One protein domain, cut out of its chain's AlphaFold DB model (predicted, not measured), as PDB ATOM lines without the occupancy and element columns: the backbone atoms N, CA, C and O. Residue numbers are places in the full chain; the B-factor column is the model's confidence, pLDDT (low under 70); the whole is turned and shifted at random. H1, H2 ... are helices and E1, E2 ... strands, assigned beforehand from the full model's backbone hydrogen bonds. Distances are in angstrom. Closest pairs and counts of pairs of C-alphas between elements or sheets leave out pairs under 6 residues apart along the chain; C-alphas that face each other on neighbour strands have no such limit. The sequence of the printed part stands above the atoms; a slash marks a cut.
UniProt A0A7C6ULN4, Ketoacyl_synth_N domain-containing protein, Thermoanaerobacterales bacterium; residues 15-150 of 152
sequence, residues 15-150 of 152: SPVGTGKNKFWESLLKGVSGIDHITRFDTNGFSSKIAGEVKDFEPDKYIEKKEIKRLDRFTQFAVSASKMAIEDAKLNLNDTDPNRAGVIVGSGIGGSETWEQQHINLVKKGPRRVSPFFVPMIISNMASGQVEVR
ATOM      1  N   SER A  15    -113.704 -36.043  11.089       98.62
ATOM      2  CA  SER A  15    -113.717 -36.850  12.307       98.62
ATOM      3  C   SER A  15    -114.573 -38.108  12.141       98.62
ATOM      4  O   SER A  15    -115.423 -38.153  11.250       98.62
ATOM      5  N   PRO A  16    -114.426 -39.106  13.028       98.62
ATOM      6  CA  PRO A  16    -115.272 -40.303  13.018       98.62
ATOM      7  C   PRO A  16    -116.765 -40.025  13.245       98.62
ATOM      8  O   PRO A  16    -117.607 -40.840  12.888       98.62
ATOM      9  N   VAL A  17    -117.104 -38.867  13.822       98.38
ATOM     10  CA  VAL A  17    -118.490 -38.461  14.108       98.38
ATOM     11  C   VAL A  17    -119.036 -37.432  13.114       98.38
ATOM     12  O   VAL A  17    -120.170 -36.972  13.257       98.38
ATOM     13  N   GLY A  18    -118.261 -37.071  12.088       97.94
ATOM     14  CA  GLY A  18    -118.716 -36.196  11.017       97.94
ATOM     15  C   GLY A  18    -117.601 -35.422  10.328       97.94
ATOM     16  O   GLY A  18    -116.652 -34.953  10.966       97.94
ATOM     17  N   THR A  19    -117.774 -35.253   9.020       98.31
ATOM     18  CA  THR A  19    -117.023 -34.308   8.194       98.31
ATOM     19  C   THR A  19    -117.739 -32.951   8.153       98.31
ATOM     20  O   THR A  19    -118.936 -32.875   7.878       98.31
ATOM     21  N   GLY A  20    -117.001 -31.872   8.426       97.94
ATOM     22  CA  GLY A  20    -117.509 -30.501   8.509       97.94
ATOM     23  C   GLY A  20    -117.952 -30.085   9.918       97.94
ATOM     24  O   GLY A  20    -118.406 -30.898  10.727       97.94
ATOM     25  N   LYS A  21    -117.831 -28.782  10.214       97.44
ATOM     26  CA  LYS A  21    -117.993 -28.233  11.574       97.44
ATOM     27  C   LYS A  21    -119.380 -28.479  12.178       97.44
ATOM     28  O   LYS A  21    -119.471 -28.824  13.350       97.44
ATOM     29  N   ASN A  22    -120.446 -28.337  11.383       97.75
ATOM     30  CA  ASN A  22    -121.824 -28.435  11.873       97.75
ATOM     31  C   ASN A  22    -122.141 -29.871  12.292       97.75
ATOM     32  O   ASN A  22    -122.543 -30.107  13.426       97.75
ATOM     33  N   LYS A  23    -121.867 -30.839  11.407       97.94
ATOM     34  CA  LYS A  23    -122.093 -32.261  11.684       97.94
ATOM     35  C   LYS A  23    -121.259 -32.736  12.870       97.94
ATOM     36  O   LYS A  23    -121.789 -33.396  13.755       97.94
ATOM     37  N   PHE A  24    -119.980 -32.360  12.914       98.44
ATOM     38  CA  PHE A  24    -119.114 -32.648  14.055       98.44
ATOM     39  C   PHE A  24    -119.700 -32.103  15.364       98.44
ATOM     40  O   PHE A  24    -119.854 -32.853  16.324       98.44
ATOM     41  N   TRP A  25    -120.076 -30.821  15.395       98.44
ATOM     42  CA  TRP A  25    -120.590 -30.171  16.598       98.44
ATOM     43  C   TRP A  25    -121.918 -30.765  17.075       98.44
ATOM     44  O   TRP A  25    -122.075 -31.072  18.256       98.44
ATOM     45  N   GLU A  26    -122.858 -30.997  16.162       98.56
ATOM     46  CA  GLU A  26    -124.136 -31.629  16.489       98.56
ATOM     47  C   GLU A  26    -123.961 -33.047  17.037       98.56
ATOM     48  O   GLU A  26    -124.645 -33.424  17.989       98.56
ATOM     49  N   SER A  27    -123.046 -33.832  16.460       98.38
ATOM     50  CA  SER A  27    -122.726 -35.173  16.953       98.38
ATOM     51  C   SER A  27    -122.171 -35.142  18.376       98.38
ATOM     52  O   SER A  27    -122.570 -35.968  19.197       98.38
ATOM     53  N   LEU A  28    -121.306 -34.171  18.696       98.38
ATOM     54  CA  LEU A  28    -120.789 -33.990  20.055       98.38
ATOM     55  C   LEU A  28    -121.904 -33.649  21.047       98.38
ATOM     56  O   LEU A  28    -121.993 -34.279  22.099       98.38
ATOM     57  N   LEU A  29    -122.786 -32.706  20.702       98.56
ATOM     58  CA  LEU A  29    -123.914 -32.316  21.558       98.56
ATOM     59  C   LEU A  29    -124.885 -33.475  21.825       98.56
ATOM     60  O   LEU A  29    -125.493 -33.539  22.891       98.56
ATOM     61  N   LYS A  30    -125.024 -34.395  20.866       98.56
ATOM     62  CA  LYS A  30    -125.880 -35.588  20.969       98.56
ATOM     63  C   LYS A  30    -125.185 -36.786  21.631       98.56
ATOM     64  O   LYS A  30    -125.824 -37.820  21.797       98.56
ATOM     65  N   GLY A  31    -123.900 -36.682  21.982       98.12
ATOM     66  CA  GLY A  31    -123.136 -37.795  22.556       98.12
ATOM     67  C   GLY A  31    -122.938 -38.970  21.592       98.12
ATOM     68  O   GLY A  31    -122.882 -40.120  22.023       98.12
ATOM     69  N   VAL A  32    -122.863 -38.707  20.283       98.31
ATOM     70  CA  VAL A  32    -122.674 -39.755  19.270       98.31
ATOM     71  C   VAL A  32    -121.277 -40.361  19.404       98.31
ATOM     72  O   VAL A  32    -120.273 -39.652  19.332       98.31
ATOM     73  N   SER A  33    -121.204 -41.686  19.542       98.12
ATOM     74  CA  SER A  33    -119.938 -42.417  19.451       98.12
ATOM     75  C   SER A  33    -119.547 -42.623  17.989       98.12
ATOM     76  O   SER A  33    -120.342 -43.114  17.189       98.12
ATOM     77  N   GLY A  34    -118.305 -42.281  17.648       97.88
ATOM     78  CA  GLY A  34    -117.707 -42.585  16.344       97.88
ATOM     79  C   GLY A  34    -116.945 -43.910  16.312       97.88
ATOM     80  O   GLY A  34    -116.293 -44.200  15.315       97.88
ATOM     81  N   ILE A  35    -116.966 -44.674  17.408       98.50
ATOM     82  CA  ILE A  35    -116.250 -45.946  17.529       98.50
ATOM     83  C   ILE A  35    -117.123 -47.078  17.005       98.50
ATOM     84  O   ILE A  35    -118.275 -47.216  17.412       98.50
ATOM     85  N   ASP A  36    -116.545 -47.897  16.137       98.31
ATOM     86  CA  ASP A  36    -117.191 -49.072  15.562       98.31
ATOM     87  C   ASP A  36    -116.140 -50.140  15.235       98.31
ATOM     88  O   ASP A  36    -114.938 -49.916  15.407       98.31
ATOM     89  N   HIS A  37    -116.579 -51.297  14.747       98.19
ATOM     90  CA  HIS A  37    -115.701 -52.292  14.154       98.19
ATOM     91  C   HIS A  37    -114.906 -51.706  12.985       98.19
ATOM     92  O   HIS A  37    -115.438 -50.980  12.146       98.19
ATOM     93  N   ILE A  38    -113.617 -52.043  12.941       98.50
ATOM     94  CA  ILE A  38    -112.714 -51.645  11.859       98.50
ATOM     95  C   ILE A  38    -113.218 -52.245  10.546       98.50
ATOM     96  O   ILE A  38    -113.461 -53.449  10.460       98.50
ATOM     97  N   THR A  39    -113.328 -51.406   9.516       97.31
ATOM     98  CA  THR A  39    -113.736 -51.818   8.163       97.31
ATOM     99  C   THR A  39    -112.635 -51.614   7.129       97.31
ATOM    100  O   THR A  39    -112.719 -52.144   6.022       97.31
ATOM    101  N   ARG A  40    -111.575 -50.866   7.469       95.19
ATOM    102  CA  ARG A  40    -110.487 -50.547   6.533       95.19
ATOM    103  C   ARG A  40    -109.553 -51.718   6.223       95.19
ATOM    104  O   ARG A  40    -108.889 -51.675   5.190       95.19
ATOM    105  N   PHE A  41    -109.470 -52.723   7.093       95.25
ATOM    106  CA  PHE A  41    -108.623 -53.906   6.919       95.25
ATOM    107  C   PHE A  41    -109.146 -55.102   7.733       95.25
ATOM    108  O   PHE A  41    -109.975 -54.933   8.627       95.25
ATOM    109  N   ASP A  42    -108.663 -56.310   7.421       96.62
ATOM    110  CA  ASP A  42    -108.996 -57.526   8.173       96.62
ATOM    111  C   ASP A  42    -108.315 -57.519   9.550       96.62
ATOM    112  O   ASP A  42    -107.094 -57.423   9.659       96.62
ATOM    113  N   THR A  43    -109.120 -57.640  10.605       97.88
ATOM    114  CA  THR A  43    -108.661 -57.623  11.998       97.88
ATOM    115  C   THR A  43    -108.445 -59.016  12.589       97.88
ATOM    116  O   THR A  43    -108.242 -59.152  13.801       97.88
ATOM    117  N   ASN A  44    -108.473 -60.077  11.778       97.56
ATOM    118  CA  ASN A  44    -108.150 -61.413  12.260       97.56
ATOM    119  C   ASN A  44    -106.726 -61.463  12.849       97.56
ATOM    120  O   ASN A  44    -105.768 -60.984  12.249       97.56
ATOM    121  N   GLY A  45    -106.589 -62.021  14.054       97.12
ATOM    122  CA  GLY A  45    -105.326 -62.041  14.803       97.12
ATOM    123  C   GLY A  45    -104.978 -60.756  15.573       97.12
ATOM    124  O   GLY A  45    -104.021 -60.776  16.343       97.12
ATOM    125  N   PHE A  46    -105.748 -59.668  15.446       98.00
ATOM    126  CA  PHE A  46    -105.550 -58.454  16.249       98.00
ATOM    127  C   PHE A  46    -106.308 -58.528  17.582       98.00
ATOM    128  O   PHE A  46    -107.442 -59.011  17.651       98.00
ATOM    129  N   SER A  47    -105.691 -58.013  18.651       98.19
ATOM    130  CA  SER A  47    -106.313 -57.921  19.980       98.19
ATOM    131  C   SER A  47    -107.414 -56.857  20.047       98.19
ATOM    132  O   SER A  47    -108.420 -57.062  20.720       98.19
ATOM    133  N   SER A  48    -107.253 -55.744  19.320       98.12
ATOM    134  CA  SER A  48    -108.283 -54.718  19.138       98.12
ATOM    135  C   SER A  48    -108.912 -54.822  17.752       98.12
ATOM    136  O   SER A  48    -108.209 -54.979  16.756       98.12
ATOM    137  N   LYS A  49    -110.243 -54.705  17.693       98.44
ATOM    138  CA  LYS A  49    -111.044 -54.818  16.460       98.44
ATOM    139  C   LYS A  49    -111.954 -53.613  16.215       98.44
ATOM    140  O   LYS A  49    -112.824 -53.670  15.349       98.44
ATOM    141  N   ILE A  50    -111.781 -52.551  17.001       98.56
ATOM    142  CA  ILE A  50    -112.592 -51.333  16.952       98.56
ATOM    143  C   ILE A  50    -111.710 -50.107  16.716       98.56
ATOM    144  O   ILE A  50    -110.566 -50.063  17.173       98.56
ATOM    145  N   ALA A  51    -112.243 -49.109  16.015       98.38
ATOM    146  CA  ALA A  51    -111.584 -47.830  15.778       98.38
ATOM    147  C   ALA A  51    -112.603 -46.708  15.537       98.38
ATOM    148  O   ALA A  51    -113.765 -46.947  15.216       98.38
ATOM    149  N   GLY A  52    -112.139 -45.464  15.659       98.50
ATOM    150  CA  GLY A  52    -112.849 -44.296  15.149       98.50
ATOM    151  C   GLY A  52    -112.474 -44.049  13.694       98.50
ATOM    152  O   GLY A  52    -111.537 -43.302  13.420       98.50
ATOM    153  N   GLU A  53    -113.166 -44.688  12.756       98.50
ATOM    154  CA  GLU A  53    -112.929 -44.484  11.324       98.50
ATOM    155  C   GLU A  53    -113.734 -43.289  10.796       98.50
ATOM    156  O   GLU A  53    -114.904 -43.108  11.125       98.50
ATOM    157  N   VAL A  54    -113.130 -42.483   9.921       98.19
ATOM    158  CA  VAL A  54    -113.859 -41.453   9.167       98.19
ATOM    159  C   VAL A  54    -114.621 -42.129   8.025       98.19
ATOM    160  O   VAL A  54    -113.997 -42.586   7.061       98.19
ATOM    161  N   LYS A  55    -115.954 -42.183   8.139       94.62
ATOM    162  CA  LYS A  55    -116.841 -42.941   7.237       94.62
ATOM    163  C   LYS A  55    -117.447 -42.121   6.093       94.62
ATOM    164  O   LYS A  55    -117.770 -42.686   5.058       94.62
ATOM    165  N   ASP A  56    -117.605 -40.810   6.266       95.44
ATOM    166  CA  ASP A  56    -118.332 -39.924   5.340       95.44
ATOM    167  C   ASP A  56    -117.419 -39.003   4.510       95.44
ATOM    168  O   ASP A  56    -117.886 -38.038   3.904       95.44
ATOM    169  N   PHE A  57    -116.112 -39.279   4.495       97.31
ATOM    170  CA  PHE A  57    -115.134 -38.457   3.792       97.31
ATOM    171  C   PHE A  57    -114.913 -38.919   2.351       97.31
ATOM    172  O   PHE A  57    -114.384 -40.005   2.099       97.31
ATOM    173  N   GLU A  58    -115.229 -38.025   1.418       96.06
ATOM    174  CA  GLU A  58    -114.992 -38.167  -0.018       96.06
ATOM    175  C   GLU A  58    -113.913 -37.157  -0.455       96.06
ATOM    176  O   GLU A  58    -114.199 -35.960  -0.562       96.06
ATOM    177  N   PRO A  59    -112.652 -37.585  -0.671       95.44
ATOM    178  CA  PRO A  59    -111.553 -36.665  -0.970       95.44
ATOM    179  C   PRO A  59    -111.721 -35.917  -2.299       95.44
ATOM    180  O   PRO A  59    -111.186 -34.820  -2.448       95.44
ATOM    181  N   ASP A  60    -112.474 -36.464  -3.255       95.88
ATOM    182  CA  ASP A  60    -112.715 -35.855  -4.567       95.88
ATOM    183  C   ASP A  60    -113.664 -34.654  -4.542       95.88
ATOM    184  O   ASP A  60    -113.702 -33.901  -5.512       95.88
ATOM    185  N   LYS A  61    -114.334 -34.396  -3.411       95.12
ATOM    186  CA  LYS A  61    -115.028 -33.123  -3.159       95.12
ATOM    187  C   LYS A  61    -114.069 -31.950  -2.936       95.12
ATOM    188  O   LYS A  61    -114.476 -30.800  -3.060       95.12
ATOM    189  N   TYR A  62    -112.806 -32.224  -2.601       94.38
ATOM    190  CA  TYR A  62    -111.841 -31.206  -2.169       94.38
ATOM    191  C   TYR A  62    -110.541 -31.221  -2.975       94.38
ATOM    192  O   TYR A  62    -109.829 -30.215  -3.021       94.38
ATOM    193  N   ILE A  63    -110.196 -32.354  -3.583       96.12
ATOM    194  CA  ILE A  63    -108.916 -32.593  -4.249       96.12
ATOM    195  C   ILE A  63    -109.191 -33.222  -5.613       96.12
ATOM    196  O   ILE A  63    -109.980 -34.155  -5.729       96.12
ATOM    197  N   GLU A  64    -108.512 -32.759  -6.660       94.88
ATOM    198  CA  GLU A  64    -108.645 -33.367  -7.985       94.88
ATOM    199  C   GLU A  64    -108.265 -34.856  -7.971       94.88
ATOM    200  O   GLU A  64    -107.240 -35.255  -7.411       94.88
ATOM    201  N   LYS A  65    -109.046 -35.693  -8.666       93.06
ATOM    202  CA  LYS A  65    -108.888 -37.162  -8.658       93.06
ATOM    203  C   LYS A  65    -107.474 -37.650  -8.991       93.06
ATOM    204  O   LYS A  65    -107.027 -38.660  -8.447       93.06
ATOM    205  N   LYS A  66    -106.768 -36.952  -9.886       91.44
ATOM    206  CA  LYS A  66    -105.386 -37.282 -10.270       91.44
ATOM    207  C   LYS A  66    -104.403 -37.069  -9.118       91.44
ATOM    208  O   LYS A  66    -103.462 -37.846  -8.965       91.44
ATOM    209  N   GLU A  67    -104.647 -36.049  -8.307       93.00
ATOM    210  CA  GLU A  67    -103.778 -35.637  -7.210       93.00
ATOM    211  C   GLU A  67    -104.023 -36.457  -5.942       93.00
ATOM    212  O   GLU A  67    -103.071 -36.745  -5.227       93.00
ATOM    213  N   ILE A  68    -105.248 -36.948  -5.709       95.19
ATOM    214  CA  ILE A  68    -105.570 -37.827  -4.565       95.19
ATOM    215  C   ILE A  68    -104.613 -39.024  -4.485       95.19
ATOM    216  O   ILE A  68    -104.133 -39.364  -3.408       95.19
ATOM    217  N   LYS A  69    -104.278 -39.640  -5.627       93.00
ATOM    218  CA  LYS A  69    -103.379 -40.808  -5.690       93.00
ATOM    219  C   LYS A  69    -101.923 -40.497  -5.322       93.00
ATOM    220  O   LYS A  69    -101.130 -41.423  -5.174       93.00
ATOM    221  N   ARG A  70    -101.561 -39.216  -5.228       94.62
ATOM    222  CA  ARG A  70    -100.221 -38.721  -4.884       94.62
ATOM    223  C   ARG A  70    -100.147 -38.193  -3.451       94.62
ATOM    224  O   ARG A  70     -99.140 -37.598  -3.084       94.62
ATOM    225  N   LEU A  71    -101.200 -38.391  -2.661       96.75
ATOM    226  CA  LEU A  71    -101.298 -37.952  -1.275       96.75
ATOM    227  C   LEU A  71    -101.668 -39.144  -0.400       96.75
ATOM    228  O   LEU A  71    -102.586 -39.898  -0.728       96.75
ATOM    229  N   ASP A  72    -101.003 -39.278   0.740       98.06
ATOM    230  CA  ASP A  72    -101.480 -40.184   1.780       98.06
ATOM    231  C   ASP A  72    -102.776 -39.646   2.410       98.06
ATOM    232  O   ASP A  72    -103.055 -38.440   2.385       98.06
ATOM    233  N   ARG A  73    -103.571 -40.538   3.003       97.06
ATOM    234  CA  ARG A  73    -104.840 -40.209   3.651       97.06
ATOM    235  C   ARG A  73    -104.704 -39.108   4.706       97.06
ATOM    236  O   ARG A  73    -105.578 -38.244   4.762       97.06
ATOM    237  N   PHE A  74    -103.617 -39.069   5.487       98.19
ATOM    238  CA  PHE A  74    -103.434 -37.995   6.483       98.19
ATOM    239  C   PHE A  74    -103.338 -36.609   5.825       98.19
ATOM    240  O   PHE A  74    -103.872 -35.626   6.336       98.19
ATOM    241  N   THR A  75    -102.693 -36.536   4.660       97.88
ATOM    242  CA  THR A  75    -102.542 -35.295   3.900       97.88
ATOM    243  C   THR A  75    -103.851 -34.913   3.216       97.88
ATOM    244  O   THR A  75    -104.210 -33.739   3.192       97.88
ATOM    245  N   GLN A  76    -104.609 -35.896   2.717       98.00
ATOM    246  CA  GLN A  76    -105.951 -35.654   2.182       98.00
ATOM    247  C   GLN A  76    -106.871 -35.034   3.243       98.00
ATOM    248  O   GLN A  76    -107.591 -34.086   2.941       98.00
ATOM    249  N   PHE A  77    -106.816 -35.515   4.491       98.50
ATOM    250  CA  PHE A  77    -107.548 -34.891   5.594       98.50
ATOM    251  C   PHE A  77    -107.073 -33.463   5.871       98.50
ATOM    252  O   PHE A  77    -107.905 -32.566   5.976       98.50
ATOM    253  N   ALA A  78    -105.757 -33.236   5.944       98.19
ATOM    254  CA  ALA A  78    -105.195 -31.911   6.209       98.19
ATOM    255  C   ALA A  78    -105.632 -30.871   5.164       98.19
ATOM    256  O   ALA A  78    -106.118 -29.800   5.530       98.19
ATOM    257  N   VAL A  79    -105.518 -31.197   3.871       98.00
ATOM    258  CA  VAL A  79    -105.920 -30.309   2.768       98.00
ATOM    259  C   VAL A  79    -107.417 -30.019   2.822       98.00
ATOM    260  O   VAL A  79    -107.819 -28.857   2.810       98.00
ATOM    261  N   SER A  80    -108.247 -31.055   2.931       98.25
ATOM    262  CA  SER A  80    -109.704 -30.901   2.914       98.25
ATOM    263  C   SER A  80    -110.229 -30.134   4.129       98.25
ATOM    264  O   SER A  80    -111.046 -29.230   3.972       98.25
ATOM    265  N   ALA A  81    -109.730 -30.428   5.335       98.44
ATOM    266  CA  ALA A  81    -110.103 -29.686   6.539       98.44
ATOM    267  C   ALA A  81    -109.629 -28.224   6.476       98.44
ATOM    268  O   ALA A  81    -110.361 -27.328   6.886       98.44
ATOM    269  N   SER A  82    -108.450 -27.956   5.906       98.00
ATOM    270  CA  SER A  82    -107.963 -26.581   5.733       98.00
ATOM    271  C   SER A  82    -108.835 -25.785   4.761       98.00
ATOM    272  O   SER A  82    -109.174 -24.644   5.057       98.00
ATOM    273  N   LYS A  83    -109.287 -26.396   3.655       97.06
ATOM    274  CA  LYS A  83    -110.250 -25.764   2.735       97.06
ATOM    275  C   LYS A  83    -111.556 -25.390   3.433       97.06
ATOM    276  O   LYS A  83    -112.008 -24.261   3.288       97.06
ATOM    277  N   MET A  84    -112.110 -26.295   4.247       97.75
ATOM    278  CA  MET A  84    -113.306 -25.997   5.050       97.75
ATOM    279  C   MET A  84    -113.068 -24.824   6.010       97.75
ATOM    280  O   MET A  84    -113.939 -23.978   6.164       97.75
ATOM    281  N   ALA A  85    -111.895 -24.758   6.649       98.06
ATOM    282  CA  ALA A  85    -111.566 -23.683   7.585       98.06
ATOM    283  C   ALA A  85    -111.425 -22.318   6.892       98.06
ATOM    284  O   ALA A  85    -111.876 -21.311   7.433       98.06
ATOM    285  N   ILE A  86    -110.818 -22.284   5.701       96.19
ATOM    286  CA  ILE A  86    -110.664 -21.069   4.888       96.19
ATOM    287  C   ILE A  86    -112.028 -20.574   4.396       96.19
ATOM    288  O   ILE A  86    -112.324 -19.382   4.502       96.19
ATOM    289  N   GLU A  87    -112.876 -21.492   3.924       96.12
ATOM    290  CA  GLU A  87    -114.251 -21.192   3.519       96.12
ATOM    291  C   GLU A  87    -115.074 -20.648   4.696       96.12
ATOM    292  O   GLU A  87    -115.731 -19.614   4.571       96.12
ATOM    293  N   ASP A  88    -114.982 -21.286   5.867       98.00
ATOM    294  CA  ASP A  88    -115.670 -20.845   7.081       98.00
ATOM    295  C   ASP A  88    -115.219 -19.452   7.542       98.00
ATOM    296  O   ASP A  88    -116.038 -18.616   7.930       98.00
ATOM    297  N   ALA A  89    -113.917 -19.174   7.428       97.19
ATOM    298  CA  ALA A  89    -113.344 -17.864   7.712       97.19
ATOM    299  C   ALA A  89    -113.765 -16.784   6.708       97.19
ATOM    300  O   ALA A  89    -113.513 -15.603   6.961       97.19
ATOM    301  N   LYS A  90    -114.370 -17.173   5.574       95.81
ATOM    302  CA  LYS A  90    -114.649 -16.299   4.427       95.81
ATOM    303  C   LYS A  90    -113.401 -15.525   3.996       95.81
ATOM    304  O   LYS A  90    -113.476 -14.349   3.638       95.81
ATOM    305  N   LEU A  91    -112.243 -16.176   4.088       93.19
ATOM    306  CA  LEU A  91    -110.965 -15.558   3.772       93.19
ATOM    307  C   LEU A  91    -110.775 -15.555   2.252       93.19
ATOM    308  O   LEU A  91    -110.660 -16.616   1.643       93.19
ATOM    309  N   ASN A  92    -110.726 -14.367   1.642       90.62
ATOM    310  CA  ASN A  92    -110.351 -14.243   0.236       90.62
ATOM    311  C   ASN A  92    -108.826 -14.278   0.100       90.62
ATOM    312  O   ASN A  92    -108.132 -13.310   0.417       90.62
ATOM    313  N   LEU A  93    -108.311 -15.400  -0.385       86.12
ATOM    314  CA  LEU A  93    -106.876 -15.609  -0.555       86.12
ATOM    315  C   LEU A  93    -106.277 -14.718  -1.649       86.12
ATOM    316  O   LEU A  93    -105.132 -14.306  -1.515       86.12
ATOM    317  N   ASN A  94    -107.066 -14.319  -2.654       87.56
ATOM    318  CA  ASN A  94    -106.610 -13.395  -3.701       87.56
ATOM    319  C   ASN A  94    -106.286 -11.992  -3.157       87.56
ATOM    320  O   ASN A  94    -105.459 -11.290  -3.734       87.56
ATOM    321  N   ASP A  95    -106.912 -11.605  -2.043       89.50
ATOM    322  CA  ASP A  95    -106.697 -10.309  -1.384       89.50
ATOM    323  C   ASP A  95    -105.745 -10.421  -0.179       89.50
ATOM    324  O   ASP A  95    -105.530  -9.454   0.556       89.50
ATOM    325  N   THR A  96    -105.187 -11.610   0.066       87.38
ATOM    326  CA  THR A  96    -104.300 -11.876   1.200       87.38
ATOM    327  C   THR A  96    -102.844 -11.773   0.755       87.38
ATOM    328  O   THR A  96    -102.439 -12.413  -0.207       87.38
ATOM    329  N   ASP A  97    -102.023 -11.001   1.478       91.12
ATOM    330  CA  ASP A  97    -100.572 -10.988   1.245       91.12
ATOM    331  C   ASP A  97     -99.988 -12.382   1.553       91.12
ATOM    332  O   ASP A  97    -100.029 -12.810   2.717       91.12
ATOM    333  N   PRO A  98     -99.421 -13.093   0.559       88.38
ATOM    334  CA  PRO A  98     -98.907 -14.445   0.752       88.38
ATOM    335  C   PRO A  98     -97.745 -14.495   1.752       88.38
ATOM    336  O   PRO A  98     -97.558 -15.505   2.416       88.38
ATOM    337  N   ASN A  99     -97.012 -13.394   1.962       91.88
ATOM    338  CA  ASN A  99     -95.942 -13.326   2.971       91.88
ATOM    339  C   ASN A  99     -96.475 -13.143   4.402       91.88
ATOM    340  O   ASN A  99     -95.711 -13.091   5.372       91.88
ATOM    341  N   ARG A 100     -97.791 -12.972   4.547       91.56
ATOM    342  CA  ARG A 100     -98.497 -12.761   5.817       91.56
ATOM    343  C   ARG A 100     -99.460 -13.901   6.138       91.56
ATOM    344  O   ARG A 100     -99.985 -13.926   7.253       91.56
ATOM    345  N   ALA A 101     -99.654 -14.829   5.204       91.81
ATOM    346  CA  ALA A 101    -100.344 -16.093   5.393       91.81
ATOM    347  C   ALA A 101     -99.318 -17.216   5.587       91.81
ATOM    348  O   ALA A 101     -98.264 -17.229   4.963       91.81
ATOM    349  N   GLY A 102     -99.605 -18.152   6.484       93.75
ATOM    350  CA  GLY A 102     -98.707 -19.268   6.750       93.75
ATOM    351  C   GLY A 102     -99.474 -20.498   7.198       93.75
ATOM    352  O   GLY A 102    -100.570 -20.395   7.751       93.75
ATOM    353  N   VAL A 103     -98.871 -21.661   6.970       96.56
ATOM    354  CA  VAL A 103     -99.463 -22.962   7.275       96.56
ATOM    355  C   VAL A 103     -98.625 -23.667   8.330       96.56
ATOM    356  O   VAL A 103     -97.420 -23.850   8.168       96.56
ATOM    357  N   ILE A 104     -99.276 -24.093   9.411       97.44
ATOM    358  CA  ILE A 104     -98.656 -24.909  10.455       97.44
ATOM    359  C   ILE A 104     -99.598 -26.070  10.760       97.44
ATOM    360  O   ILE A 104    -100.592 -25.912  11.465       97.44
ATOM    361  N   VAL A 105     -99.278 -27.245  10.220       97.50
ATOM    362  CA  VAL A 105    -100.028 -28.488  10.428       97.50
ATOM    363  C   VAL A 105     -99.073 -29.597  10.849       97.50
ATOM    364  O   VAL A 105     -98.069 -29.860  10.183       97.50
ATOM    365  N   GLY A 106     -99.405 -30.263  11.956       96.25
ATOM    366  CA  GLY A 106     -98.661 -31.402  12.484       96.25
ATOM    367  C   GLY A 106     -99.309 -32.744  12.141       96.25
ATOM    368  O   GLY A 106    -100.525 -32.847  12.007       96.25
ATOM    369  N   SER A 107     -98.485 -33.788  12.051       97.50
ATOM    370  CA  SER A 107     -98.919 -35.187  12.006       97.50
ATOM    371  C   SER A 107     -97.950 -36.034  12.823       97.50
ATOM    372  O   SER A 107     -96.736 -35.919  12.643       97.50
ATOM    373  N   GLY A 108     -98.479 -36.871  13.719       97.31
ATOM    374  CA  GLY A 108     -97.660 -37.703  14.604       97.31
ATOM    375  C   GLY A 108     -96.930 -38.827  13.865       97.31
ATOM    376  O   GLY A 108     -95.741 -39.022  14.079       97.31
ATOM    377  N   ILE A 109     -97.631 -39.532  12.971       97.06
ATOM    378  CA  ILE A 109     -97.118 -40.729  12.272       97.06
ATOM    379  C   ILE A 109     -97.071 -40.586  10.743       97.06
ATOM    380  O   ILE A 109     -96.726 -41.539  10.043       97.06
ATOM    381  N   GLY A 110     -97.422 -39.411  10.211       96.69
ATOM    382  CA  GLY A 110     -97.353 -39.129   8.778       96.69
ATOM    383  C   GLY A 110     -98.137 -40.133   7.927       96.69
ATOM    384  O   GLY A 110     -99.215 -40.592   8.312       96.69
ATOM    385  N   GLY A 111     -97.582 -40.472   6.764       97.31
ATOM    386  CA  GLY A 111     -98.200 -41.385   5.800       97.31
ATOM    387  C   GLY A 111     -97.904 -42.853   6.078       97.31
ATOM    388  O   GLY A 111     -97.231 -43.516   5.290       97.31
ATOM    389  N   SER A 112     -98.391 -43.361   7.209       96.94
ATOM    390  CA  SER A 112     -98.174 -44.758   7.616       96.94
ATOM    391  C   SER A 112     -98.800 -45.769   6.645       96.94
ATOM    392  O   SER A 112     -98.199 -46.805   6.371       96.94
ATOM    393  N   GLU A 113     -99.958 -45.447   6.060       95.88
ATOM    394  CA  GLU A 113    -100.615 -46.302   5.061       95.88
ATOM    395  C   GLU A 113     -99.758 -46.415   3.789       95.88
ATOM    396  O   GLU A 113     -99.505 -47.512   3.284       95.88
ATOM    397  N   THR A 114     -99.221 -45.293   3.305       97.88
ATOM    398  CA  THR A 114     -98.287 -45.298   2.174       97.88
ATOM    399  C   THR A 114     -96.988 -46.029   2.512       97.88
ATOM    400  O   THR A 114     -96.480 -46.772   1.668       97.88
ATOM    401  N   TRP A 115     -96.451 -45.858   3.724       98.12
ATOM    402  CA  TRP A 115     -95.248 -46.567   4.169       98.12
ATOM    403  C   TRP A 115     -95.398 -48.078   4.048       98.12
ATOM    404  O   TRP A 115     -94.581 -48.727   3.391       98.12
ATOM    405  N   GLU A 116     -96.461 -48.628   4.628       97.56
ATOM    406  CA  GLU A 116     -96.733 -50.061   4.596       97.56
ATOM    407  C   GLU A 116     -96.852 -50.577   3.154       97.56
ATOM    408  O   GLU A 116     -96.179 -51.539   2.768       97.56
ATOM    409  N   GLN A 117     -97.626 -49.890   2.310       97.19
ATOM    410  CA  GLN A 117     -97.810 -50.278   0.910       97.19
ATOM    411  C   GLN A 117     -96.497 -50.262   0.115       97.19
ATOM    412  O   GLN A 117     -96.225 -51.179  -0.670       97.19
ATOM    413  N   GLN A 118     -95.666 -49.231   0.295       98.06
ATOM    414  CA  GLN A 118     -94.386 -49.134  -0.409       98.06
ATOM    415  C   GLN A 118     -93.362 -50.140   0.118       98.06
ATOM    416  O   GLN A 118     -92.617 -50.708  -0.682       98.06
ATOM    417  N   HIS A 119     -93.376 -50.441   1.417       98.38
ATOM    418  CA  HIS A 119     -92.557 -51.503   1.990       98.38
ATOM    419  C   HIS A 119     -92.927 -52.879   1.413       98.38
ATOM    420  O   HIS A 119     -92.053 -53.611   0.949       98.38
ATOM    421  N   ILE A 120     -94.222 -53.204   1.327       97.94
ATOM    422  CA  ILE A 120     -94.693 -54.450   0.701       97.94
ATOM    423  C   ILE A 120     -94.245 -54.530  -0.766       97.94
ATOM    424  O   ILE A 120     -93.797 -55.587  -1.221       97.94
ATOM    425  N   ASN A 121     -94.339 -53.428  -1.518       97.81
ATOM    426  CA  ASN A 121     -93.876 -53.382  -2.907       97.81
ATOM    427  C   ASN A 121     -92.367 -53.616  -3.024       97.81
ATOM    428  O   ASN A 121     -91.948 -54.372  -3.902       97.81
ATOM    429  N   LEU A 122     -91.571 -53.013  -2.139       98.31
ATOM    430  CA  LEU A 122     -90.125 -53.212  -2.081       98.31
ATOM    431  C   LEU A 122     -89.780 -54.687  -1.839       98.31
ATOM    432  O   LEU A 122     -89.021 -55.261  -2.615       98.31
ATOM    433  N   VAL A 123     -90.370 -55.305  -0.811       98.56
ATOM    434  CA  VAL A 123     -90.079 -56.698  -0.430       98.56
ATOM    435  C   VAL A 123     -90.517 -57.679  -1.518       98.56
ATOM    436  O   VAL A 123     -89.770 -58.588  -1.865       98.56
ATOM    437  N   LYS A 124     -91.715 -57.503  -2.090       98.38
ATOM    438  CA  LYS A 124     -92.274 -58.461  -3.059       98.38
ATOM    439  C   LYS A 124     -91.774 -58.271  -4.489       98.38
ATOM    440  O   LYS A 124     -91.811 -59.217  -5.266       98.38
ATOM    441  N   LYS A 125     -91.415 -57.045  -4.882       98.06
ATOM    442  CA  LYS A 125     -91.183 -56.689  -6.296       98.06
ATOM    443  C   LYS A 125     -89.887 -55.914  -6.541       98.06
ATOM    444  O   LYS A 125     -89.597 -55.564  -7.686       98.06
ATOM    445  N   GLY A 126     -89.112 -55.648  -5.494       97.88
ATOM    446  CA  GLY A 126     -87.836 -54.953  -5.575       97.88
ATOM    447  C   GLY A 126     -87.944 -53.424  -5.673       97.88
ATOM    448  O   GLY A 126     -89.025 -52.853  -5.862       97.88
ATOM    449  N   PRO A 127     -86.798 -52.726  -5.578       97.50
ATOM    450  CA  PRO A 127     -86.738 -51.274  -5.392       97.50
ATOM    451  C   PRO A 127     -87.298 -50.468  -6.568       97.50
ATOM    452  O   PRO A 127     -87.868 -49.401  -6.362       97.50
ATOM    453  N   ARG A 128     -87.227 -50.991  -7.800       97.75
ATOM    454  CA  ARG A 128     -87.775 -50.321  -8.997       97.75
ATOM    455  C   ARG A 128     -89.300 -50.152  -8.969       97.75
ATOM    456  O   ARG A 128     -89.843 -49.453  -9.818       97.75
ATOM    457  N   ARG A 129     -90.004 -50.824  -8.050       97.44
ATOM    458  CA  ARG A 129     -91.466 -50.736  -7.899       97.44
ATOM    459  C   ARG A 129     -91.913 -49.807  -6.776       97.44
ATOM    460  O   ARG A 129     -93.120 -49.629  -6.619       97.44
ATOM    461  N   VAL A 130     -90.981 -49.212  -6.035       97.75
ATOM    462  CA  VAL A 130     -91.289 -48.147  -5.079       97.75
ATOM    463  C   VAL A 130     -91.679 -46.887  -5.851       97.75
ATOM    464  O   VAL A 130     -91.029 -46.511  -6.826       97.75
ATOM    465  N   SER A 131     -92.772 -46.253  -5.438       97.00
ATOM    466  CA  SER A 131     -93.276 -45.031  -6.061       97.00
ATOM    467  C   SER A 131     -92.257 -43.891  -5.942       97.00
ATOM    468  O   SER A 131     -91.745 -43.657  -4.846       97.00
ATOM    469  N   PRO A 132     -92.033 -43.090  -7.000       96.75
ATOM    470  CA  PRO A 132     -91.242 -41.863  -6.888       96.75
ATOM    471  C   PRO A 132     -91.900 -40.824  -5.963       96.75
ATOM    472  O   PRO A 132     -91.228 -39.926  -5.469       96.75
ATOM    473  N   PHE A 133     -93.202 -40.960  -5.683       96.62
ATOM    474  CA  PHE A 133     -93.932 -40.114  -4.734       96.62
ATOM    475  C   PHE A 133     -93.870 -40.625  -3.291       96.62
ATOM    476  O   PHE A 133     -94.467 -40.010  -2.417       96.62
ATOM    477  N   PHE A 134     -93.149 -41.718  -3.016       97.56
ATOM    478  CA  PHE A 134     -93.082 -42.313  -1.681       97.56
ATOM    479  C   PHE A 134     -92.698 -41.295  -0.601       97.56
ATOM    480  O   PHE A 134     -93.477 -41.071   0.319       97.56
ATOM    481  N   VAL A 135     -91.542 -40.638  -0.737       97.56
ATOM    482  CA  VAL A 135     -91.042 -39.697   0.280       97.56
ATOM    483  C   VAL A 135     -92.007 -38.513   0.487       97.56
ATOM    484  O   VAL A 135     -92.407 -38.293   1.631       97.56
ATOM    485  N   PRO A 136     -92.476 -37.810  -0.567       96.38
ATOM    486  CA  PRO A 136     -93.487 -36.757  -0.420       96.38
ATOM    487  C   PRO A 136     -94.842 -37.212   0.142       96.38
ATOM    488  O   PRO A 136     -95.634 -36.376   0.558       96.38
ATOM    489  N   MET A 137     -95.154 -38.507   0.133       97.62
ATOM    490  CA  MET A 137     -96.414 -39.009   0.684       97.62
ATOM    491  C   MET A 137     -96.309 -39.392   2.163       97.62
ATOM    492  O   MET A 137     -97.339 -39.456   2.824       97.62
ATOM    493  N   ILE A 138     -95.108 -39.638   2.702       97.56
ATOM    494  CA  ILE A 138     -94.958 -40.151   4.076       97.56
ATOM    495  C   ILE A 138     -94.540 -39.106   5.108       97.56
ATOM    496  O   ILE A 138     -94.925 -39.224   6.271       97.56
ATOM    497  N   ILE A 139     -93.746 -38.106   4.722       97.06
ATOM    498  CA  ILE A 139     -93.128 -37.188   5.685       97.06
ATOM    499  C   ILE A 139     -94.170 -36.206   6.244       97.06
ATOM    500  O   ILE A 139     -94.939 -35.597   5.502       97.06
ATOM    501  N   SER A 140     -94.207 -36.038   7.569       96.50
ATOM    502  CA  SER A 140     -95.294 -35.324   8.260       96.50
ATOM    503  C   SER A 140     -95.487 -33.872   7.813       96.50
ATOM    504  O   SER A 140     -96.616 -33.383   7.795       96.50
ATOM    505  N   ASN A 141     -94.416 -33.180   7.410       96.38
ATOM    506  CA  ASN A 141     -94.489 -31.792   6.940       96.38
ATOM    507  C   ASN A 141     -95.252 -31.639   5.612       96.38
ATOM    508  O   ASN A 141     -95.621 -30.522   5.251       96.38
ATOM    509  N   MET A 142     -95.543 -32.735   4.906       96.88
ATOM    510  CA  MET A 142     -96.348 -32.697   3.684       96.88
ATOM    511  C   MET A 142     -97.796 -32.317   3.946       96.88
ATOM    512  O   MET A 142     -98.406 -31.733   3.065       96.88
ATOM    513  N   ALA A 143     -98.324 -32.490   5.161       96.81
ATOM    514  CA  ALA A 143     -99.601 -31.865   5.498       96.81
ATOM    515  C   ALA A 143     -99.549 -30.340   5.286       96.81
ATOM    516  O   ALA A 143    -100.408 -29.794   4.603       96.81
ATOM    517  N   SER A 144     -98.512 -29.669   5.798       97.00
ATOM    518  CA  SER A 144     -98.368 -28.214   5.653       97.00
ATOM    519  C   SER A 144     -98.081 -27.810   4.206       97.00
ATOM    520  O   SER A 144     -98.799 -26.983   3.652       97.00
ATOM    521  N   GLY A 145     -97.095 -28.444   3.559       96.12
ATOM    522  CA  GLY A 145     -96.724 -28.085   2.184       96.12
ATOM    523  C   GLY A 145     -97.843 -28.331   1.166       96.12
ATOM    524  O   GLY A 145     -98.002 -27.581   0.212       96.12
ATOM    525  N   GLN A 146     -98.667 -29.361   1.366       96.81
ATOM    526  CA  GLN A 146     -99.762 -29.663   0.443       96.81
ATOM    527  C   GLN A 146    -100.983 -28.772   0.705       96.81
ATOM    528  O   GLN A 146    -101.700 -28.466  -0.244       96.81
ATOM    529  N   VAL A 147    -101.200 -28.326   1.949       96.31
ATOM    530  CA  VAL A 147    -102.188 -27.283   2.280       96.31
ATOM    531  C   VAL A 147    -101.798 -25.957   1.630       96.31
ATOM    532  O   VAL A 147    -102.650 -25.341   1.003       96.31
ATOM    533  N   GLU A 148    -100.527 -25.562   1.694       93.06
ATOM    534  CA  GLU A 148    -100.030 -24.343   1.040       93.06
ATOM    535  C   GLU A 148    -100.251 -24.369  -0.479       93.06
ATOM    536  O   GLU A 148    -100.716 -23.396  -1.047       93.06
ATOM    537  N   VAL A 149    -100.002 -25.504  -1.139       90.62
ATOM    538  CA  VAL A 149    -100.161 -25.617  -2.602       90.62
ATOM    539  C   VAL A 149    -101.625 -25.737  -3.054       90.62
ATOM    540  O   VAL A 149    -101.924 -25.484  -4.218       90.62
ATOM    541  N   ARG A 150    -102.533 -26.237  -2.203       86.25
ATOM    542  CA  ARG A 150    -103.891 -26.647  -2.640       86.25
ATOM    543  C   ARG A 150    -105.037 -25.928  -1.963       86.25
ATOM    544  O   ARG A 150    -106.150 -26.006  -2.485       86.25
TER     545      ARG A 150
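AT A GLANCE: This is residues 15 to 150 of the 152 residues of the protein "Ketoacyl_synth_N domain-containing protein" of Thermoanaerobacterales bacterium (UniProt A0A7C6ULN4). Two loosely joined lobes make this model: a thin one with helix H1 and the small hairpin of E1 and E2, and a helical one in which H6 packs on H3 and H5 on the first part of H4, with H2 to one side. Residues 53 to 64 run between the lobes, and residues 42 to 47 stick out beyond the hairpin. The printed part has 136 residues with six named helices and two named strands, in the order H1 E1 E2 H2 H3 H4 H5 H6; the sheet, E1 - E2, is antiparallel. The class is mostly helix, with 63 of the 136 residues in named elements, under half; the whole is only just loose, close to compact, with a radius of gyration of the C-alphas of 17.3 A and spans of 50 by 42 by 25 A.

HOW THE PARTS SIT: E1, residues 35 to 37, and E2, residues 50 to 52, form an antiparallel hairpin; N 36 and O 51, at 3.1 A, are within hydrogen-bond range. H1, residues 21 to 29, is only just apart from H3, residues 73 to 88, at 8.3 A. H6, residues 142 to 150, touches H3 at a steep tilt of 47 degrees, the same way; their closest C-alphas, Thr 75 and Ala 143, are 4.8 A apart. H4, residues 112 to 125, touches H5, residues 134 to 138, with residues 112 to 118 alone; the closest C-alphas, Thr 114 and Ile 138, are 6.4 A apart. H2, residues 65 to 68, is close to but not clearly touching H3, the closest C-alphas being Ile 68 and Gln 76, 7.1 A. Every O i to N i+4 pair is within hydrogen-bond range in H1, H3, H4, H5 and H6; H2 is too short for one.

IN THESE COORDINATES: E1 begins at C-alpha 35 (-116.250, -45.946, 17.529). H3 spans 22.5 A, H4 19.6 A, H1 12.3 A and H6 11.6 A, ending at C-alpha 150 (-103.891, -26.647, -2.640).

THE WHOLE: The C-alphas farthest apart, Gly 45 and Asp 95, are 54.2 A apart. The printed part has no cut; the links E1 to E2, E2 to H2 and H3 to H4 are long. No printed residue is under 70 in pLDDT.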